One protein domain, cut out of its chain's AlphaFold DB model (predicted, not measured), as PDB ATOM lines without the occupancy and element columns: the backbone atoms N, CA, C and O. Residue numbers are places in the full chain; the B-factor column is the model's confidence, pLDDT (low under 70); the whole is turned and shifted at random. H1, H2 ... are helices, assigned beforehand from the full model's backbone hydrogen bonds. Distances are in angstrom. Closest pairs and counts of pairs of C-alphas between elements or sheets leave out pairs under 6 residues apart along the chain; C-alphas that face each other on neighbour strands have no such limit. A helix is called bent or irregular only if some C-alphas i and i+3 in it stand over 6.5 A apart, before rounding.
ATOM      1  N   SER A  18     -31.070  32.868  12.375       92.81
ATOM      2  CA  SER A  18     -32.398  32.813  11.750       92.81
ATOM      3  C   SER A  18     -33.108  34.167  11.654       92.81
ATOM      4  O   SER A  18     -33.927  34.342  10.758       92.81
ATOM      5  N   GLU A  19     -32.749  35.127  12.509       94.31
ATOM      6  CA  GLU A  19     -33.268  36.505  12.520       94.31
ATOM      7  C   GLU A  19     -32.375  37.469  11.712       94.31
ATOM      8  O   GLU A  19     -32.511  38.695  11.773       94.31
ATOM      9  N   SER A  20     -31.389  36.945  10.976       96.56
ATOM     10  CA  SER A  20     -30.454  37.772  10.223       96.56
ATOM     11  C   SER A  20     -31.158  38.504   9.080       96.56
ATOM     12  O   SER A  20     -31.540  37.910   8.070       96.56
ATOM     13  N   ASN A  21     -31.220  39.836   9.168       96.12
ATOM     14  CA  ASN A  21     -31.694  40.684   8.068       96.12
ATOM     15  C   ASN A  21     -30.933  40.412   6.763       96.12
ATOM     16  O   ASN A  21     -31.527  40.408   5.688       96.12
ATOM     17  N   ARG A  22     -29.622  40.151   6.856       96.62
ATOM     18  CA  ARG A  22     -28.800  39.830   5.685       96.62
ATOM     19  C   ARG A  22     -29.230  38.508   5.052       96.62
ATOM     20  O   ARG A  22     -29.302  38.438   3.829       96.62
ATOM     21  N   PHE A  23     -29.543  37.495   5.860       97.19
ATOM     22  CA  PHE A  23     -30.045  36.218   5.353       97.19
ATOM     23  C   PHE A  23     -31.430  36.362   4.709       97.19
ATOM     24  O   PHE A  23     -31.671  35.842   3.623       97.19
ATOM     25  N   HIS A  24     -32.330  37.144   5.308       96.56
ATOM     26  CA  HIS A  24     -33.631  37.425   4.699       96.56
ATOM     27  C   HIS A  24     -33.510  38.168   3.363       96.56
ATOM     28  O   HIS A  24     -34.218  37.826   2.413       96.56
ATOM     29  N   THR A  25     -32.603  39.145   3.258       97.56
ATOM     30  CA  THR A  25     -32.289  39.807   1.982       97.56
ATOM     31  C   THR A  25     -31.737  38.816   0.966       97.56
ATOM     32  O   THR A  25     -32.226  38.789  -0.158       97.56
ATOM     33  N   PHE A  26     -30.809  37.947   1.370       97.94
ATOM     34  CA  PHE A  26     -30.259  36.903   0.505       97.94
ATOM     35  C   PHE A  26     -31.353  35.984  -0.068       97.94
ATOM     36  O   PHE A  26     -31.387  35.742  -1.270       97.94
ATOM     37  N   LEU A  27     -32.314  35.543   0.753       97.69
ATOM     38  CA  LEU A  27     -33.452  34.740   0.279       97.69
ATOM     39  C   LEU A  27     -34.370  35.509  -0.686       97.69
ATOM     40  O   LEU A  27     -34.938  34.908  -1.597       97.69
ATOM     41  N   ASN A  28     -34.534  36.823  -0.502       98.19
ATOM     42  CA  ASN A  28     -35.296  37.666  -1.432       98.19
ATOM     43  C   ASN A  28     -34.576  37.822  -2.778       98.19
ATOM     44  O   ASN A  28     -35.217  37.767  -3.824       98.19
ATOM     45  N   GLU A  29     -33.260  38.018  -2.757       98.19
ATOM     46  CA  GLU A  29     -32.439  38.124  -3.966       98.19
ATOM     47  C   GLU A  29     -32.407  36.798  -4.731       98.19
ATOM     48  O   GLU A  29     -32.561  36.796  -5.953       98.19
ATOM     49  N   LEU A  30     -32.301  35.671  -4.018       98.38
ATOM     50  CA  LEU A  30     -32.373  34.335  -4.603       98.38
ATOM     51  C   LEU A  30     -33.715  34.097  -5.307       98.38
ATOM     52  O   LEU A  30     -33.728  33.657  -6.453       98.38
ATOM     53  N   ASP A  31     -34.833  34.435  -4.661       98.12
ATOM     54  CA  ASP A  31     -36.171  34.346  -5.262       98.12
ATOM     55  C   ASP A  31     -36.259  35.147  -6.570       98.12
ATOM     56  O   ASP A  31     -36.578  34.613  -7.635       98.12
ATOM     57  N   GLN A  32     -35.859  36.421  -6.530       98.38
ATOM     58  CA  GLN A  32     -35.844  37.284  -7.714       98.38
ATOM     59  C   GLN A  32     -34.954  36.726  -8.830       98.38
ATOM     60  O   GLN A  32     -35.326  36.781 -10.005       98.38
ATOM     61  N   ALA A  33     -33.794  36.172  -8.480       98.25
ATOM     62  CA  ALA A  33     -32.867  35.586  -9.436       98.25
ATOM     63  C   ALA A  33     -33.431  34.305 -10.078       98.25
ATOM     64  O   ALA A  33     -33.290  34.131 -11.292       98.25
ATOM     65  N   ILE A  34     -34.112  33.446  -9.307       98.25
ATOM     66  CA  ILE A  34     -34.807  32.254  -9.819       98.25
ATOM     67  C   ILE A  34     -35.900  32.672 -10.805       98.25
ATOM     68  O   ILE A  34     -35.921  32.188 -11.939       98.25
ATOM     69  N   GLN A  35     -36.751  33.630 -10.430       97.50
ATOM     70  CA  GLN A  35     -37.826  34.123 -11.298       97.50
ATOM     71  C   GLN A  35     -37.285  34.761 -12.586       97.50
ATOM     72  O   GLN A  35     -37.810  34.535 -13.680       97.50
ATOM     73  N   ALA A  36     -36.193  35.521 -12.492       97.44
ATOM     74  CA  ALA A  36     -35.536  36.106 -13.656       97.44
ATOM     75  C   ALA A  36     -34.949  35.037 -14.593       97.44
ATOM     76  O   ALA A  36     -35.090  35.150 -15.812       97.44
ATOM     77  N   ALA A  37     -34.314  33.996 -14.048       97.50
ATOM     78  CA  ALA A  37     -33.768  32.895 -14.837       97.50
ATOM     79  C   ALA A  37     -34.865  32.058 -15.502       97.50
ATOM     80  O   ALA A  37     -34.739  31.718 -16.678       97.50
ATOM     81  N   ARG A  38     -35.968  31.797 -14.792       95.88
ATOM     82  CA  ARG A  38     -37.152  31.134 -15.343       95.88
ATOM     83  C   ARG A  38     -37.691  31.893 -16.550       95.88
ATOM     84  O   ARG A  38     -37.750  31.344 -17.645       95.88
ATOM     85  N   LYS A  39     -37.974  33.185 -16.380       95.81
ATOM     86  CA  LYS A  39     -38.472  34.050 -17.457       95.81
ATOM     87  C   LYS A  39     -37.505  34.129 -18.639       95.81
ATOM     88  O   LYS A  39     -37.934  34.167 -19.793       95.81
ATOM     89  N   GLN A  40     -36.200  34.174 -18.367       95.44
ATOM     90  CA  GLN A  40     -35.196  34.132 -19.424       95.44
ATOM     91  C   GLN A  40     -35.327  32.833 -20.220       95.44
ATOM     92  O   GLN A  40     -35.461  32.901 -21.432       95.44
ATOM     93  N   LEU A  41     -35.325  31.675 -19.559       94.69
ATOM     94  CA  LEU A  41     -35.404  30.368 -20.215       94.69
ATOM     95  C   LEU A  41     -36.719  30.150 -20.976       94.69
ATOM     96  O   LEU A  41     -36.695  29.556 -22.045       94.69
ATOM     97  N   GLU A  42     -37.842  30.668 -20.474       92.94
ATOM     98  CA  GLU A  42     -39.150  30.596 -21.146       92.94
ATOM     99  C   GLU A  42     -39.213  31.431 -22.437       92.94
ATOM    100  O   GLU A  42     -39.976  31.115 -23.345       92.94
ATOM    101  N   THR A  43     -38.422  32.505 -22.530       93.12
ATOM    102  CA  THR A  43     -38.406  33.412 -23.694       93.12
ATOM    103  C   THR A  43     -37.149  33.284 -24.556       93.12
ATOM    104  O   THR A  43     -37.051  33.906 -25.617       93.12
ATOM    105  N   GLN A  44     -36.181  32.478 -24.116       90.56
ATOM    106  CA  GLN A  44     -34.921  32.243 -24.805       90.56
ATOM    107  C   GLN A  44     -35.180  31.575 -26.156       90.56
ATOM    108  O   GLN A  44     -35.895  30.580 -26.259       90.56
ATOM    109  N   LYS A  45     -34.529  32.081 -27.204       91.00
ATOM    110  CA  LYS A  45     -34.506  31.391 -28.493       91.00
ATOM    111  C   LYS A  45     -33.656  30.123 -28.370       91.00
ATOM    112  O   LYS A  45     -32.445  30.220 -28.177       91.00
ATOM    113  N   ILE A  46     -34.298  28.968 -28.516       90.81
ATOM    114  CA  ILE A  46     -33.678  27.639 -28.581       90.81
ATOM    115  C   ILE A  46     -33.958  26.996 -29.958       90.81
ATOM    116  O   ILE A  46     -34.943  27.371 -30.603       90.81
ATOM    117  N   PRO A  47     -33.094  26.087 -30.452       94.75
ATOM    118  CA  PRO A  47     -31.833  25.647 -29.848       94.75
ATOM    119  C   PRO A  47     -30.711  26.692 -29.972       94.75
ATOM    120  O   PRO A  47     -30.687  27.490 -30.910       94.75
ATOM    121  N   PHE A  48     -29.759  26.663 -29.034       96.62
ATOM    122  CA  PHE A  48     -28.494  27.393 -29.172       96.62
ATOM    123  C   PHE A  48     -27.648  26.790 -30.302       96.62
ATOM    124  O   PHE A  48     -27.656  25.577 -30.517       96.62
ATOM    125  N   THR A  49     -26.883  27.629 -30.993       97.38
ATOM    126  CA  THR A  49     -25.970  27.251 -32.082       97.38
ATOM    127  C   THR A  49     -24.524  27.605 -31.732       97.38
ATOM    128  O   THR A  49     -24.267  28.316 -30.763       97.38
ATOM    129  N   HIS A  50     -23.553  27.180 -32.541       95.06
ATOM    130  CA  HIS A  50     -22.142  27.565 -32.392       95.06
ATOM    131  C   HIS A  50     -21.885  29.085 -32.360       95.06
ATOM    132  O   HIS A  50     -20.837  29.503 -31.875       95.06
ATOM    133  N   ASN A  51     -22.813  29.922 -32.840       96.31
ATOM    134  CA  ASN A  51     -22.690  31.384 -32.767       96.31
ATOM    135  C   ASN A  51     -23.085  31.957 -31.396       96.31
ATOM    136  O   ASN A  51     -22.804  33.116 -31.100       96.31
ATOM    137  N   ASP A  52     -23.693  31.143 -30.536       96.81
ATOM    138  CA  ASP A  52     -24.311  31.570 -29.285       96.81
ATOM    139  C   ASP A  52     -23.426  31.294 -28.055       96.81
ATOM    140  O   ASP A  52     -23.924  31.156 -26.939       96.81
ATOM    141  N   VAL A  53     -22.099  31.242 -28.228       95.69
ATOM    142  CA  VAL A  53     -21.138  30.933 -27.146       95.69
ATOM    143  C   VAL A  53     -21.340  31.833 -25.928       95.69
ATOM    144  O   VAL A  53     -21.417  31.342 -24.803       95.69
ATOM    145  N   GLN A  54     -21.443  33.146 -26.138       95.88
ATOM    146  CA  GLN A  54     -21.611  34.113 -25.050       95.88
ATOM    147  C   GLN A  54     -22.957  33.977 -24.319       95.88
ATOM    148  O   GLN A  54     -22.936  33.787 -23.103       95.88
ATOM    149  N   PRO A  55     -24.123  34.022 -24.996       95.69
ATOM    150  CA  PRO A  55     -25.401  33.864 -24.302       95.69
ATOM    151  C   PRO A  55     -25.563  32.484 -23.646       95.69
ATOM    152  O   PRO A  55     -26.139  32.408 -22.563       95.69
ATOM    153  N   PHE A  56     -25.018  31.412 -24.234       97.06
ATOM    154  CA  PHE A  56     -25.006  30.092 -23.600       97.06
ATOM    155  C   PHE A  56     -24.139  30.070 -22.335       97.06
ATOM    156  O   PHE A  56     -24.591  29.608 -21.291       97.06
ATOM    157  N   THR A  57     -22.922  30.622 -22.393       96.75
ATOM    158  CA  THR A  57     -22.022  30.709 -21.228       96.75
ATOM    159  C   THR A  57     -22.672  31.493 -20.091       96.75
ATOM    160  O   THR A  57     -22.726  31.005 -18.967       96.75
ATOM    161  N   ALA A  58     -23.262  32.653 -20.392       95.81
ATOM    162  CA  ALA A  58     -23.955  33.470 -19.398       95.81
ATOM    163  C   ALA A  58     -25.163  32.750 -18.771       95.81
ATOM    164  O   ALA A  58     -25.438  32.916 -17.580       95.81
ATOM    165  N   LEU A  59     -25.888  31.941 -19.552       96.69
ATOM    166  CA  LEU A  59     -26.971  31.105 -19.034       96.69
ATOM    167  C   LEU A  59     -26.439  30.042 -18.063       96.69
ATOM    168  O   LEU A  59     -27.012  29.863 -16.988       96.69
ATOM    169  N   VAL A  60     -25.347  29.360 -18.420       97.44
ATOM    170  CA  VAL A  60     -24.723  28.336 -17.570       97.44
ATOM    171  C   VAL A  60     -24.217  28.941 -16.260       97.44
ATOM    172  O   VAL A  60     -24.527  28.414 -15.196       97.44
ATOM    173  N   GLU A  61     -23.499  30.063 -16.314       96.38
ATOM    174  CA  GLU A  61     -22.983  30.757 -15.124       96.38
ATOM    175  C   GLU A  61     -24.117  31.208 -14.195       96.38
ATOM    176  O   GLU A  61     -24.026  31.080 -12.973       96.38
ATOM    177  N   ARG A  62     -25.223  31.699 -14.769       97.31
ATOM    178  CA  ARG A  62     -26.416  32.068 -14.003       97.31
ATOM    179  C   ARG A  62     -27.032  30.857 -13.313       97.31
ATOM    180  O   ARG A  62     -27.317  30.935 -12.122       97.31
ATOM    181  N   TYR A  63     -27.217  29.757 -14.036       97.44
ATOM    182  CA  TYR A  63     -27.748  28.516 -13.475       97.44
ATOM    183  C   TYR A  63     -26.851  27.975 -12.348       97.44
ATOM    184  O   TYR A  63     -27.341  27.677 -11.261       97.44
ATOM    185  N   GLU A  64     -25.535  27.930 -12.560       96.38
ATOM    186  CA  GLU A  64     -24.566  27.506 -11.544       96.38
ATOM    187  C   GLU A  64     -24.639  28.388 -10.289       96.38
ATOM    188  O   GLU A  64     -24.649  27.881  -9.165       96.38
ATOM    189  N   SER A  65     -24.723  29.707 -10.473       97.50
ATOM    190  CA  SER A  65     -24.845  30.664  -9.375       97.50
ATOM    191  C   SER A  65     -26.117  30.442  -8.552       97.50
ATOM    192  O   SER A  65     -26.049  30.453  -7.323       97.50
ATOM    193  N   LEU A  66     -27.255  30.171  -9.199       98.31
ATOM    194  CA  LEU A  66     -28.507  29.847  -8.507       98.31
ATOM    195  C   LEU A  66     -28.384  28.574  -7.671       98.31
ATOM    196  O   LEU A  66     -28.756  28.577  -6.500       98.31
ATOM    197  N   CYS A  67     -27.819  27.503  -8.236       97.19
ATOM    198  CA  CYS A  67     -27.609  26.254  -7.506       97.19
ATOM    199  C   CYS A  67     -26.699  26.454  -6.286       97.19
ATOM    200  O   CYS A  67     -26.978  25.914  -5.218       97.19
ATOM    201  N   LYS A  68     -25.625  27.245  -6.419       97.69
ATOM    202  CA  LYS A  68     -24.726  27.562  -5.298       97.69
ATOM    203  C   LYS A  68     -25.446  28.323  -4.191       97.69
ATOM    204  O   LYS A  68     -25.390  27.895  -3.045       97.69
ATOM    205  N   GLN A  69     -26.148  29.400  -4.539       98.25
ATOM    206  CA  GLN A  69     -26.863  30.231  -3.569       98.25
ATOM    207  C   GLN A  69     -27.981  29.458  -2.861       98.25
ATOM    208  O   GLN A  69     -28.149  29.576  -1.649       98.25
ATOM    209  N   PHE A  70     -28.715  28.623  -3.599       98.00
ATOM    210  CA  PHE A  70     -29.738  27.757  -3.023       98.00
ATOM    211  C   PHE A  70     -29.142  26.763  -2.020       98.00
ATOM    212  O   PHE A  70     -29.637  26.654  -0.899       98.00
ATOM    213  N   ASN A  71     -28.050  26.084  -2.387       97.25
ATOM    214  CA  ASN A  71     -27.374  25.139  -1.496       97.25
ATOM    215  C   ASN A  71     -26.774  25.828  -0.260       97.25
ATOM    216  O   ASN A  71     -26.819  25.262   0.827       97.25
ATOM    217  N   GLU A  72     -26.249  27.046  -0.404       97.00
ATOM    218  CA  GLU A  72     -25.755  27.852   0.719       97.00
ATOM    219  C   GLU A  72     -26.880  28.182   1.710       97.00
ATOM    220  O   GLU A  72     -26.729  27.950   2.910       97.00
ATOM    221  N   ALA A  73     -28.037  28.644   1.219       96.75
ATOM    222  CA  ALA A  73     -29.201  28.892   2.068       96.75
ATOM    223  C   ALA A  73     -29.717  27.617   2.748       96.75
ATOM    224  O   ALA A  73     -30.024  27.647   3.941       96.75
ATOM    225  N   ALA A  74     -29.804  26.509   2.007       95.25
ATOM    226  CA  ALA A  74     -30.273  25.231   2.534       95.25
ATOM    227  C   ALA A  74     -29.363  24.739   3.667       95.25
ATOM    228  O   ALA A  74     -29.844  24.494   4.771       95.25
ATOM    229  N   ALA A  75     -28.048  24.705   3.437       94.38
ATOM    230  CA  ALA A  75     -27.071  24.286   4.438       94.38
ATOM    231  C   ALA A  75     -27.089  25.188   5.685       94.38
ATOM    232  O   ALA A  75     -26.979  24.702   6.813       94.38
ATOM    233  N   PHE A  76     -27.260  26.501   5.503       95.81
ATOM    234  CA  PHE A  76     -27.367  27.436   6.621       95.81
ATOM    235  C   PHE A  76     -28.609  27.157   7.484       95.81
ATOM    236  O   PHE A  76     -28.506  27.067   8.708       95.81
ATOM    237  N   ILE A  77     -29.773  26.949   6.859       94.06
ATOM    238  CA  ILE A  77     -31.024  26.606   7.555       94.06
ATOM    239  C   ILE A  77     -30.935  25.234   8.233       94.06
ATOM    240  O   ILE A  77     -31.410  25.079   9.360       94.06
ATOM    241  N   GLU A  78     -30.303  24.244   7.603       90.56
ATOM    242  CA  GLU A  78     -30.052  22.935   8.216       90.56
ATOM    243  C   GLU A  78     -29.232  23.072   9.504       90.56
ATOM    244  O   GLU A  78     -29.595  22.499  10.530       90.56
ATOM    245  N   CYS A  79     -28.184  23.904   9.506       92.88
ATOM    246  CA  CYS A  79     -27.407  24.167  10.718       92.88
ATOM    247  C   CYS A  79     -28.251  24.853  11.807       92.88
ATOM    248  O   CYS A  79     -28.196  24.444  12.969       92.88
ATOM    249  N   LEU A  80     -29.066  25.852  11.441       91.69
ATOM    250  CA  LEU A  80     -29.961  26.564  12.366       91.69
ATOM    251  C   LEU A  80     -31.013  25.641  13.001       91.69
ATOM    252  O   LEU A  80     -31.250  25.677  14.210       91.69
ATOM    253  N   THR A  81     -31.637  24.787  12.195       88.31
ATOM    254  CA  THR A  81     -32.651  23.838  12.674       88.31
ATOM    255  C   THR A  81     -32.029  22.723  13.515       88.31
ATOM    256  O   THR A  81     -32.619  22.321  14.520       88.31
ATOM    257  N   ALA A  82     -30.813  22.279  13.181       88.38
ATOM    258  CA  ALA A  82     -30.070  21.299  13.967       88.38
ATOM    259  C   ALA A  82     -29.647  21.837  15.344       88.38
ATOM    260  O   ALA A  82     -29.732  21.105  16.331       88.38
ATOM    261  N   GLN A  83     -29.225  23.106  15.446       88.62
ATOM    262  CA  GLN A  83     -28.847  23.707  16.734       88.62
ATOM    263  C   GLN A  83     -30.059  24.046  17.619       88.62
ATOM    264  O   GLN A  83     -29.939  24.036  18.845       88.62
ATOM    265  N   ASN A  84     -31.225  24.349  17.028       86.50
ATOM    266  CA  ASN A  84     -32.452  24.639  17.767       86.50
ATOM    267  C   ASN A  84     -33.721  24.255  16.984       86.50
ATOM    268  O   ASN A  84     -34.295  25.057  16.254       86.50
ATOM    269  N   ILE A  85     -34.254  23.063  17.258       88.44
ATOM    270  CA  ILE A  85     -35.495  22.565  16.636       88.44
ATOM    271  C   ILE A  85     -36.757  23.387  16.966       88.44
ATOM    272  O   ILE A  85     -37.805  23.169  16.362       88.44
ATOM    273  N   LYS A  86     -36.702  24.290  17.957       92.69
ATOM    274  CA  LYS A  86     -37.819  25.172  18.345       92.69
ATOM    275  C   LYS A  86     -37.717  26.566  17.723       92.69
ATOM    276  O   LYS A  86     -38.559  27.413  18.020       92.69
ATOM    277  N   ASP A  87     -36.699  26.819  16.903       92.81
ATOM    278  CA  ASP A  87     -36.521  28.084  16.201       92.81
ATOM    279  C   ASP A  87     -37.603  28.257  15.122       92.81
ATOM    280  O   ASP A  87     -37.587  27.618  14.067       92.81
ATOM    281  N   GLN A  88     -38.576  29.123  15.408       94.94
ATOM    282  CA  GLN A  88     -39.690  29.373  14.500       94.94
ATOM    283  C   GLN A  88     -39.267  30.143  13.245       94.94
ATOM    284  O   GLN A  88     -39.837  29.895  12.182       94.94
ATOM    285  N   ALA A  89     -38.277  31.035  13.337       94.38
ATOM    286  CA  ALA A  89     -37.777  31.780  12.187       94.38
ATOM    287  C   ALA A  89     -37.013  30.855  11.230       94.38
ATOM    288  O   ALA A  89     -37.249  30.890  10.020       94.38
ATOM    289  N   ALA A  90     -36.201  29.933  11.759       92.62
ATOM    290  CA  ALA A  90     -35.552  28.894  10.960       92.62
ATOM    291  C   ALA A  90     -36.578  27.962  10.291       92.62
ATOM    292  O   ALA A  90     -36.449  27.652   9.106       92.62
ATOM    293  N   ALA A  91     -37.639  27.564  11.004       91.19
ATOM    294  CA  ALA A  91     -38.716  26.752  10.431       91.19
ATOM    295  C   ALA A  91     -39.467  27.480   9.297       91.19
ATOM    296  O   ALA A  91     -39.778  26.879   8.266       91.19
ATOM    297  N   GLN A  92     -39.731  28.782   9.447       91.25
ATOM    298  CA  GLN A  92     -40.328  29.604   8.389       91.25
ATOM    299  C   GLN A  92     -39.399  29.738   7.176       91.25
ATOM    300  O   GLN A  92     -39.853  29.593   6.040       91.25
ATOM    301  N   ALA A  93     -38.102  29.959   7.404       93.38
ATOM    302  CA  ALA A  93     -37.103  30.005   6.341       93.38
ATOM    303  C   ALA A  93     -37.007  28.663   5.590       93.38
ATOM    304  O   ALA A  93     -36.941  28.659   4.362       93.38
ATOM    305  N   ASN A  94     -37.099  27.531   6.296       89.69
ATOM    306  CA  ASN A  94     -37.128  26.204   5.682       89.69
ATOM    307  C   ASN A  94     -38.356  26.001   4.777       89.69
ATOM    308  O   ASN A  94     -38.232  25.548   3.641       89.69
ATOM    309  N   ASN A  95     -39.546  26.404   5.235       89.38
ATOM    310  CA  ASN A  95     -40.757  26.356   4.407       89.38
ATOM    311  C   ASN A  95     -40.610  27.199   3.137       89.38
ATOM    312  O   ASN A  95     -41.001  26.767   2.054       89.38
ATOM    313  N   ARG A  96     -39.998  28.381   3.254       92.25
ATOM    314  CA  ARG A  96     -39.688  29.225   2.099       92.25
ATOM    315  C   ARG A  96     -38.709  28.542   1.139       92.25
ATOM    316  O   ARG A  96     -38.913  28.621  -0.071       92.25
ATOM    317  N   MET A  97     -37.696  27.840   1.647       93.00
ATOM    318  CA  MET A  97     -36.762  27.080   0.810       93.00
ATOM    319  C   MET A  97     -37.440  25.964   0.020       93.00
ATOM    320  O   MET A  97     -37.064  25.745  -1.128       93.00
ATOM    321  N   HIS A  98     -38.473  25.309   0.559       89.00
ATOM    322  CA  HIS A  98     -39.252  24.340  -0.219       89.00
ATOM    323  C   HIS A  98     -39.933  24.985  -1.434       89.00
ATOM    324  O   HIS A  98     -39.883  24.426  -2.529       89.00
ATOM    325  N   SER A  99     -40.516  26.178  -1.273       90.75
ATOM    326  CA  SER A  99     -41.099  26.924  -2.397       90.75
ATOM    327  C   SER A  99     -40.041  27.351  -3.418       90.75
ATOM    328  O   SER A  99     -40.239  27.158  -4.615       90.75
ATOM    329  N   LEU A 100     -38.896  27.867  -2.959       92.06
ATOM    330  CA  LEU A 100     -37.781  28.227  -3.842       92.06
ATOM    331  C   LEU A 100     -37.212  27.007  -4.579       92.06
ATOM    332  O   LEU A 100     -36.830  27.125  -5.739       92.06
ATOM    333  N   GLY A 101     -37.193  25.840  -3.932       89.62
ATOM    334  CA  GLY A 101     -36.734  24.585  -4.523       89.62
ATOM    335  C   GLY A 101     -37.614  24.155  -5.690       89.62
ATOM    336  O   GLY A 101     -37.096  23.874  -6.763       89.62
ATOM    337  N   ALA A 102     -38.939  24.213  -5.529       91.69
ATOM    338  CA  ALA A 102     -39.875  23.909  -6.611       91.69
ATOM    339  C   ALA A 102     -39.705  24.849  -7.823       91.69
ATOM    340  O   ALA A 102     -39.760  24.414  -8.974       91.69
ATOM    341  N   GLU A 103     -39.455  26.137  -7.577       91.50
ATOM    342  CA  GLU A 103     -39.187  27.111  -8.641       91.50
ATOM    343  C   GLU A 103     -37.825  26.870  -9.317       91.50
ATOM    344  O   GLU A 103     -37.717  26.930 -10.545       91.50
ATOM    345  N   LEU A 104     -36.788  26.527  -8.547       95.50
ATOM    346  CA  LEU A 104     -35.480  26.152  -9.087       95.50
ATOM    347  C   LEU A 104     -35.542  24.838  -9.885       95.50
ATOM    348  O   LEU A 104     -34.861  24.718 -10.902       95.50
ATOM    349  N   ASP A 105     -36.389  23.886  -9.495       93.56
ATOM    350  CA  ASP A 105     -36.634  22.647 -10.241       93.56
ATOM    351  C   ASP A 105     -37.312  22.914 -11.594       93.56
ATOM    352  O   ASP A 105     -36.976  22.283 -12.606       93.56
ATOM    353  N   ALA A 106     -38.218  23.895 -11.655       90.06
ATOM    354  CA  ALA A 106     -38.800  24.357 -12.915       90.06
ATOM    355  C   ALA A 106     -37.728  24.981 -13.827       90.06
ATOM    356  O   ALA A 106     -37.628  24.621 -15.003       90.06
ATOM    357  N   VAL A 107     -36.863  25.844 -13.277       95.62
ATOM    358  CA  VAL A 107     -35.689  26.392 -13.984       95.62
ATOM    359  C   VAL A 107     -34.768  25.274 -14.472       95.62
ATOM    360  O   VAL A 107     -34.335  25.287 -15.623       95.62
ATOM    361  N   ASN A 108     -34.493  24.278 -13.629       95.88
ATOM    362  CA  ASN A 108     -33.665  23.129 -13.975       95.88
ATOM    363  C   ASN A 108     -34.245  22.340 -15.153       95.88
ATOM    364  O   ASN A 108     -33.508  21.967 -16.063       95.88
ATOM    365  N   SER A 109     -35.556  22.117 -15.153       92.75
ATOM    366  CA  SER A 109     -36.247  21.398 -16.226       92.75
ATOM    367  C   SER A 109     -36.152  22.152 -17.555       92.75
ATOM    368  O   SER A 109     -35.815  21.564 -18.581       92.75
ATOM    369  N   LEU A 110     -36.352  23.474 -17.539       94.44
ATOM    370  CA  LEU A 110     -36.181  24.321 -18.724       94.44
ATOM    371  C   LEU A 110     -34.728  24.337 -19.217       94.44
ATOM    372  O   LEU A 110     -34.476  24.251 -20.417       94.44
ATOM    373  N   PHE A 111     -33.762  24.409 -18.301       96.88
ATOM    374  CA  PHE A 111     -32.342  24.355 -18.635       96.88
ATOM    375  C   PHE A 111     -31.960  23.009 -19.268       96.88
ATOM    376  O   PHE A 111     -31.258  22.969 -20.275       96.88
ATOM    377  N   GLU A 112     -32.463  21.892 -18.744       95.06
ATOM    378  CA  GLU A 112     -32.257  20.561 -19.319       95.06
ATOM    379  C   GLU A 112     -32.857  20.411 -20.722       95.06
ATOM    380  O   GLU A 112     -32.229  19.782 -21.584       95.06
ATOM    381  N   THR A 113     -34.026  21.009 -20.964       92.25
ATOM    382  CA  THR A 113     -34.628  21.115 -22.300       92.25
ATOM    383  C   THR A 113     -33.738  21.935 -23.232       92.25
ATOM    384  O   THR A 113     -33.379  21.470 -24.314       92.25
ATOM    385  N   ALA A 114     -33.262  23.098 -22.788       94.81
ATOM    386  CA  ALA A 114     -32.339  23.902 -23.579       94.81
ATOM    387  C   ALA A 114     -31.064  23.121 -23.941       94.81
ATOM    388  O   ALA A 114     -30.602  23.212 -25.069       94.81
ATOM    389  N   LEU A 115     -30.519  22.300 -23.035       95.81
ATOM    390  CA  LEU A 115     -29.349  21.457 -23.313       95.81
ATOM    391  C   LEU A 115     -29.640  20.318 -24.306       95.81
ATOM    392  O   LEU A 115     -28.793  20.012 -25.153       95.81
ATOM    393  N   ARG A 116     -30.796  19.644 -24.192       92.81
ATOM    394  CA  ARG A 116     -31.105  18.452 -25.010       92.81
ATOM    395  C   ARG A 116     -31.336  18.799 -26.479       92.81
ATOM    396  O   ARG A 116     -30.960  17.992 -27.333       92.81
ATOM    397  N   GLU A 117     -31.907  19.977 -26.742       92.94
ATOM    398  CA  GLU A 117     -32.274  20.457 -28.081       92.94
ATOM    399  C   GLU A 117     -31.086  20.960 -28.911       92.94
ATOM    400  O   GLU A 117     -31.165  20.988 -30.137       92.94
ATOM    401  N   ILE A 118     -29.965  21.319 -28.277       96.44
ATOM    402  CA  ILE A 118     -28.753  21.736 -28.997       96.44
ATOM    403  C   ILE A 118     -28.254  20.561 -29.844       96.44
ATOM    404  O   ILE A 118     -28.134  19.438 -29.344       96.44
ATOM    405  N   ALA A 119     -27.922  20.807 -31.113       97.06
ATOM    406  CA  ALA A 119     -27.322  19.796 -31.978       97.06
ATOM    407  C   ALA A 119     -25.929  19.386 -31.469       97.06
ATOM    408  O   ALA A 119     -25.219  20.174 -30.854       97.06
ATOM    409  N   ASP A 120     -25.501  18.147 -31.719       96.38
ATOM    410  CA  ASP A 120     -24.262  17.624 -31.122       96.38
ATOM    411  C   ASP A 120     -23.012  18.438 -31.480       96.38
ATOM    412  O   ASP A 120     -22.205  18.726 -30.597       96.38
ATOM    413  N   ALA A 121     -22.878  18.865 -32.739       97.19
ATOM    414  CA  ALA A 121     -21.750  19.682 -33.185       97.19
ATOM    415  C   ALA A 121     -21.741  21.082 -32.540       97.19
ATOM    416  O   ALA A 121     -20.691  21.562 -32.100       97.19
ATOM    417  N   ASP A 122     -22.913  21.713 -32.431       97.88
ATOM    418  CA  ASP A 122     -23.056  23.010 -31.770       97.88
ATOM    419  C   ASP A 122     -22.759  22.887 -30.272       97.88
ATOM    420  O   ASP A 122     -21.983  23.671 -29.733       97.88
ATOM    421  N   PHE A 123     -23.277  21.848 -29.608       97.56
ATOM    422  CA  PHE A 123     -23.041  21.617 -28.184       97.56
ATOM    423  C   PHE A 123     -21.557  21.439 -27.879       97.56
ATOM    424  O   PHE A 123     -21.050  22.076 -26.960       97.56
ATOM    425  N   GLN A 124     -20.847  20.629 -28.673       96.00
ATOM    426  CA  GLN A 124     -19.400  20.459 -28.523       96.00
ATOM    427  C   GLN A 124     -18.650  21.777 -28.718       96.00
ATOM    428  O   GLN A 124     -17.686  22.046 -28.005       96.00
ATOM    429  N   THR A 125     -19.093  22.629 -29.639       95.75
ATOM    430  CA  THR A 125     -18.491  23.956 -29.820       95.75
ATOM    431  C   THR A 125     -18.716  24.837 -28.590       95.75
ATOM    432  O   THR A 125     -17.771  25.435 -28.078       95.75
ATOM    433  N   LEU A 126     -19.946  24.866 -28.072       97.00
ATOM    434  CA  LEU A 126     -20.341  25.683 -26.925       97.00
ATOM    435  C   LEU A 126     -19.588  25.300 -25.641       97.00
ATOM    436  O   LEU A 126     -19.010  26.167 -24.991       97.00
ATOM    437  N   ILE A 127     -19.534  24.013 -25.285       95.81
ATOM    438  CA  ILE A 127     -18.898  23.565 -24.029       95.81
ATOM    439  C   ILE A 127     -17.365  23.651 -24.041       95.81
ATOM    440  O   ILE A 127     -16.736  23.548 -22.988       95.81
ATOM    441  N   ASN A 128     -16.758  23.828 -25.218       94.25
ATOM    442  CA  ASN A 128     -15.317  24.026 -25.365       94.25
ATOM    443  C   ASN A 128     -14.882  25.483 -25.140       94.25
ATOM    444  O   ASN A 128     -13.680  25.770 -25.175       94.25
ATOM    445  N   ALA A 129     -15.828  26.393 -24.875       94.44
ATOM    446  CA  ALA A 129     -15.525  27.751 -24.444       94.44
ATOM    447  C   ALA A 129     -14.583  27.734 -23.219       94.44
ATOM    448  O   ALA A 129     -14.813  26.957 -22.285       94.44
ATOM    449  N   PRO A 130     -13.535  28.580 -23.181       94.00
ATOM    450  CA  PRO A 130     -12.569  28.596 -22.080       94.00
ATOM    451  C   PRO A 130     -13.204  28.696 -20.686       94.00
ATOM    452  O   PRO A 130     -12.718  28.062 -19.753       94.00
ATOM    453  N   GLN A 131     -14.305  29.441 -20.566       94.00
ATOM    454  CA  GLN A 131     -15.063  29.661 -19.333       94.00
ATOM    455  C   GLN A 131     -15.756  28.388 -18.826       94.00
ATOM    456  O   GLN A 131     -15.838  28.165 -17.625       94.00
ATOM    457  N   LEU A 132     -16.214  27.523 -19.735       95.00
ATOM    458  CA  LEU A 132     -16.990  26.325 -19.399       95.00
ATOM    459  C   LEU A 132     -16.124  25.073 -19.246       95.00
ATOM    460  O   LEU A 132     -16.614  24.029 -18.815       95.00
ATOM    461  N   ARG A 133     -14.825  25.158 -19.553       91.50
ATOM    462  CA  ARG A 133     -13.916  24.003 -19.540       91.50
ATOM    463  C   ARG A 133     -13.880  23.285 -18.189       91.50
ATOM    464  O   ARG A 133     -13.801  22.062 -18.174       91.50
ATOM    465  N   ALA A 134     -13.951  24.021 -17.081       93.31
ATOM    466  CA  ALA A 134     -13.928  23.444 -15.735       93.31
ATOM    467  C   ALA A 134     -15.179  22.604 -15.410       93.31
ATOM    468  O   ALA A 134     -15.110  21.702 -14.581       93.31
ATOM    469  N   ILE A 135     -16.301  22.878 -16.081       94.75
ATOM    470  CA  ILE A 135     -17.606  22.250 -15.828       94.75
ATOM    471  C   ILE A 135     -18.131  21.456 -17.031       94.75
ATOM    472  O   ILE A 135     -19.265  20.976 -17.023       94.75
ATOM    473  N   SER A 136     -17.315  21.278 -18.074       94.56
ATOM    474  CA  SER A 136     -17.725  20.626 -19.322       94.56
ATOM    475  C   SER A 136     -18.139  19.168 -19.113       94.56
ATOM    476  O   SER A 136     -19.058  18.687 -19.776       94.56
ATOM    477  N   PHE A 137     -17.509  18.469 -18.163       95.62
ATOM    478  CA  PHE A 137     -17.911  17.121 -17.760       95.62
ATOM    479  C   PHE A 137     -19.339  17.111 -17.198       95.62
ATOM    480  O   PHE A 137     -20.188  16.382 -17.705       95.62
ATOM    481  N   SER A 138     -19.630  17.976 -16.221       96.06
ATOM    482  CA  SER A 138     -20.953  18.074 -15.596       96.06
ATOM    483  C   SER A 138     -22.038  18.485 -16.593       96.06
ATOM    484  O   SER A 138     -23.140  17.943 -16.562       96.06
ATOM    485  N   LEU A 139     -21.732  19.396 -17.525       96.88
ATOM    486  CA  LEU A 139     -22.659  19.787 -18.592       96.88
ATOM    487  C   LEU A 139     -22.950  18.635 -19.560       96.88
ATOM    488  O   LEU A 139     -24.105  18.436 -19.945       96.88
ATOM    489  N   ASN A 140     -21.927  17.861 -19.942       96.69
ATOM    490  CA  ASN A 140     -22.111  16.659 -20.755       96.69
ATOM    491  C   ASN A 140     -22.997  15.646 -20.036       96.69
ATOM    492  O   ASN A 140     -23.988  15.199 -20.607       96.69
ATOM    493  N   GLU A 141     -22.672  15.316 -18.787       96.38
ATOM    494  CA  GLU A 141     -23.435  14.357 -17.992       96.38
ATOM    495  C   GLU A 141     -24.894  14.793 -17.857       96.38
ATOM    496  O   GLU A 141     -25.803  14.013 -18.144       96.38
ATOM    497  N   LYS A 142     -25.133  16.067 -17.527       95.44
ATOM    498  CA  LYS A 142     -26.482  16.615 -17.400       95.44
ATOM    499  C   LYS A 142     -27.275  16.525 -18.702       95.44
ATOM    500  O   LYS A 142     -28.425  16.095 -18.671       95.44
ATOM    501  N   ARG A 143     -26.669  16.856 -19.847       95.75
ATOM    502  CA  ARG A 143     -27.307  16.704 -21.167       95.75
ATOM    503  C   ARG A 143     -27.556  15.238 -21.524       95.75
ATOM    504  O   ARG A 143     -28.595  14.901 -22.084       95.75
ATOM    505  N   THR A 144     -26.619  14.346 -21.211       93.75
ATOM    506  CA  THR A 144     -26.789  12.904 -21.426       93.75
ATOM    507  C   THR A 144     -27.943  12.361 -20.590       93.75
ATOM    508  O   THR A 144     -28.758  11.599 -21.106       93.75
ATOM    509  N   LEU A 145     -28.044  12.757 -19.321       90.62
ATOM    510  CA  LEU A 145     -29.144  12.374 -18.440       90.62
ATOM    511  C   LEU A 145     -30.470  12.982 -18.904       90.62
ATOM    512  O   LEU A 145     -31.464  12.262 -18.949       90.62
ATOM    513  N   SER A 146     -30.498  14.250 -19.326       90.38
ATOM    514  CA  SER A 146     -31.729  14.878 -19.822       90.38
ATOM    515  C   SER A 146     -32.247  14.225 -21.103       90.38
ATOM    516  O   SER A 146     -33.450  14.062 -21.256       90.38
ATOM    517  N   ARG A 147     -31.365  13.749 -21.987       88.44
ATOM    518  CA  ARG A 147     -31.753  12.964 -23.174       88.44
ATOM    519  C   ARG A 147     -32.284  11.569 -22.853       88.44
ATOM    520  O   ARG A 147     -33.008  11.006 -23.665       88.44
ATOM    521  N   LYS A 148     -31.928  11.007 -21.695       82.81
ATOM    522  CA  LYS A 148     -32.521   9.757 -21.191       82.81
ATOM    523  C   LYS A 148     -33.889   9.987 -20.552       82.81
ATOM    524  O   LYS A 148     -34.638   9.023 -20.410       82.81
ATOM    525  N   LYS A 149     -34.215  11.226 -20.163       71.75
ATOM    526  CA  LYS A 149     -35.564  11.573 -19.711       71.75
ATOM    527  C   LYS A 149     -36.512  11.478 -20.900       71.75
ATOM    528  O   LYS A 149     -36.285  12.088 -21.953       71.75
ATOM    529  N   LEU A 150     -37.546  10.674 -20.701       55.78
ATOM    530  CA  LEU A 150     -38.589  10.402 -21.674       55.78
ATOM    531  C   LEU A 150     -39.249  11.716 -22.087       55.78
ATOM    532  O   LEU A 150     -39.460  12.603 -21.264       55.78
TER     533      LEU A 150
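This is residues 18 to 150 of the 203 residues of the protein "Oligoendopeptidase F" of Sporolactobacillus inulinus (UniProt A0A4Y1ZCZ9). Three long helices, H2, H1 and H3, make a slender up-and-down bundle that sets the long axis of the domain, and at one end of it the chain turns aside into short H4 and then H5, which crosses H3 near its last residues. H4 packs on the first residues of H2, and H5 stays clear of H1 and H2. The printed part has 133 residues with five named helices, H1 to H5 in chain order, and no named strand; the class is all helix. The whole is only just loose, close to compact, with a radius of gyration of the C-alphas of 17.1 A, and elongated, spanning 54 by 31 by 24 A.

Begin with the longest helix, H2, residues 53 to 83: find C-alpha 53 at (-21.138, 30.933, -27.146) and go on to C-alpha 83 at (-28.847, 23.707, 16.734), 45.1 A away, with z rising. Next look at H3, residues 88 to 117, where z falls again over 44.1 A from first to last C-alpha. H1, residues 21 to 43, begins at C-alpha 21 at (-31.694, 40.684, 8.068) and is 33.3 A long. H4 is residues 120 to 127, eight residues. H5, residues 133 to 148, is 23.5 A long and ends at C-alpha 148 at (-32.521, 9.757, -21.191); look there for a change mostly in x and y. H5 is irregular: C-alphas 134 and 137 are 7.7 A apart, and its line is a rough one.

Start at H2 and H3, the two hubs, which touch three other helices each. They form a helical hairpin, at a shallow tilt of 25 degrees, opposite ways; their closest C-alphas are those of Thr 81 and Ala 90, 6.1 A apart, and H3 touches H2 with residues 90 to 104 alone. H1 and H2 form a second helical hairpin, opposite ways, at a shallow tilt of 34.8 degrees, only just short of steep. Look at residues 27 to 37 of H1 and 62 to 73 of H2, with which alone these two helices touch; their closest C-alphas, those of Ile 34 and Leu 66, are 6.9 A apart. H1 and H3 touch and run the same way at a shallow tilt of 23 degrees, with the C-alphas of Arg 38 and Val 107 the closest at 5.1 A. Now go to residues 112 to 116 of H3, where residues 142 to 147 of H5 touch it about perpendicular, at 81 degrees; the closest C-alphas are those of Leu 115 and Arg 143, 5.6 A apart. Residues 53 to 57 of H2 touch H4 at a steep tilt of 62 degrees, and the C-alphas of Val 53 and Leu 126 are the closest at 5.3 A. H4 and H5, a helical hairpin, only just touch, with 3 pairs of C-alphas within 8 A, the closest being Ile 127 and Ser 136 at 5.7 A. H3 and H4 are close but not clearly touching. In H1, H2, H3 and H4 every O i to N i+4 pair is within hydrogen-bond range; in H5 it is 10 of 12.

The two C-alphas farthest apart, those of Lys 86 and Ala 121, are 54.3 A from each other. The printed part runs from residue 18 to residue 150 and has no cut. The links from H2 to H3, H3 to H4 and H4 to H5 are tight, the link from H1 to H2 is short, and no link is long. Mean pLDDT of the printed part is 94.1; look at Leu 150 for the one printed residue under 70.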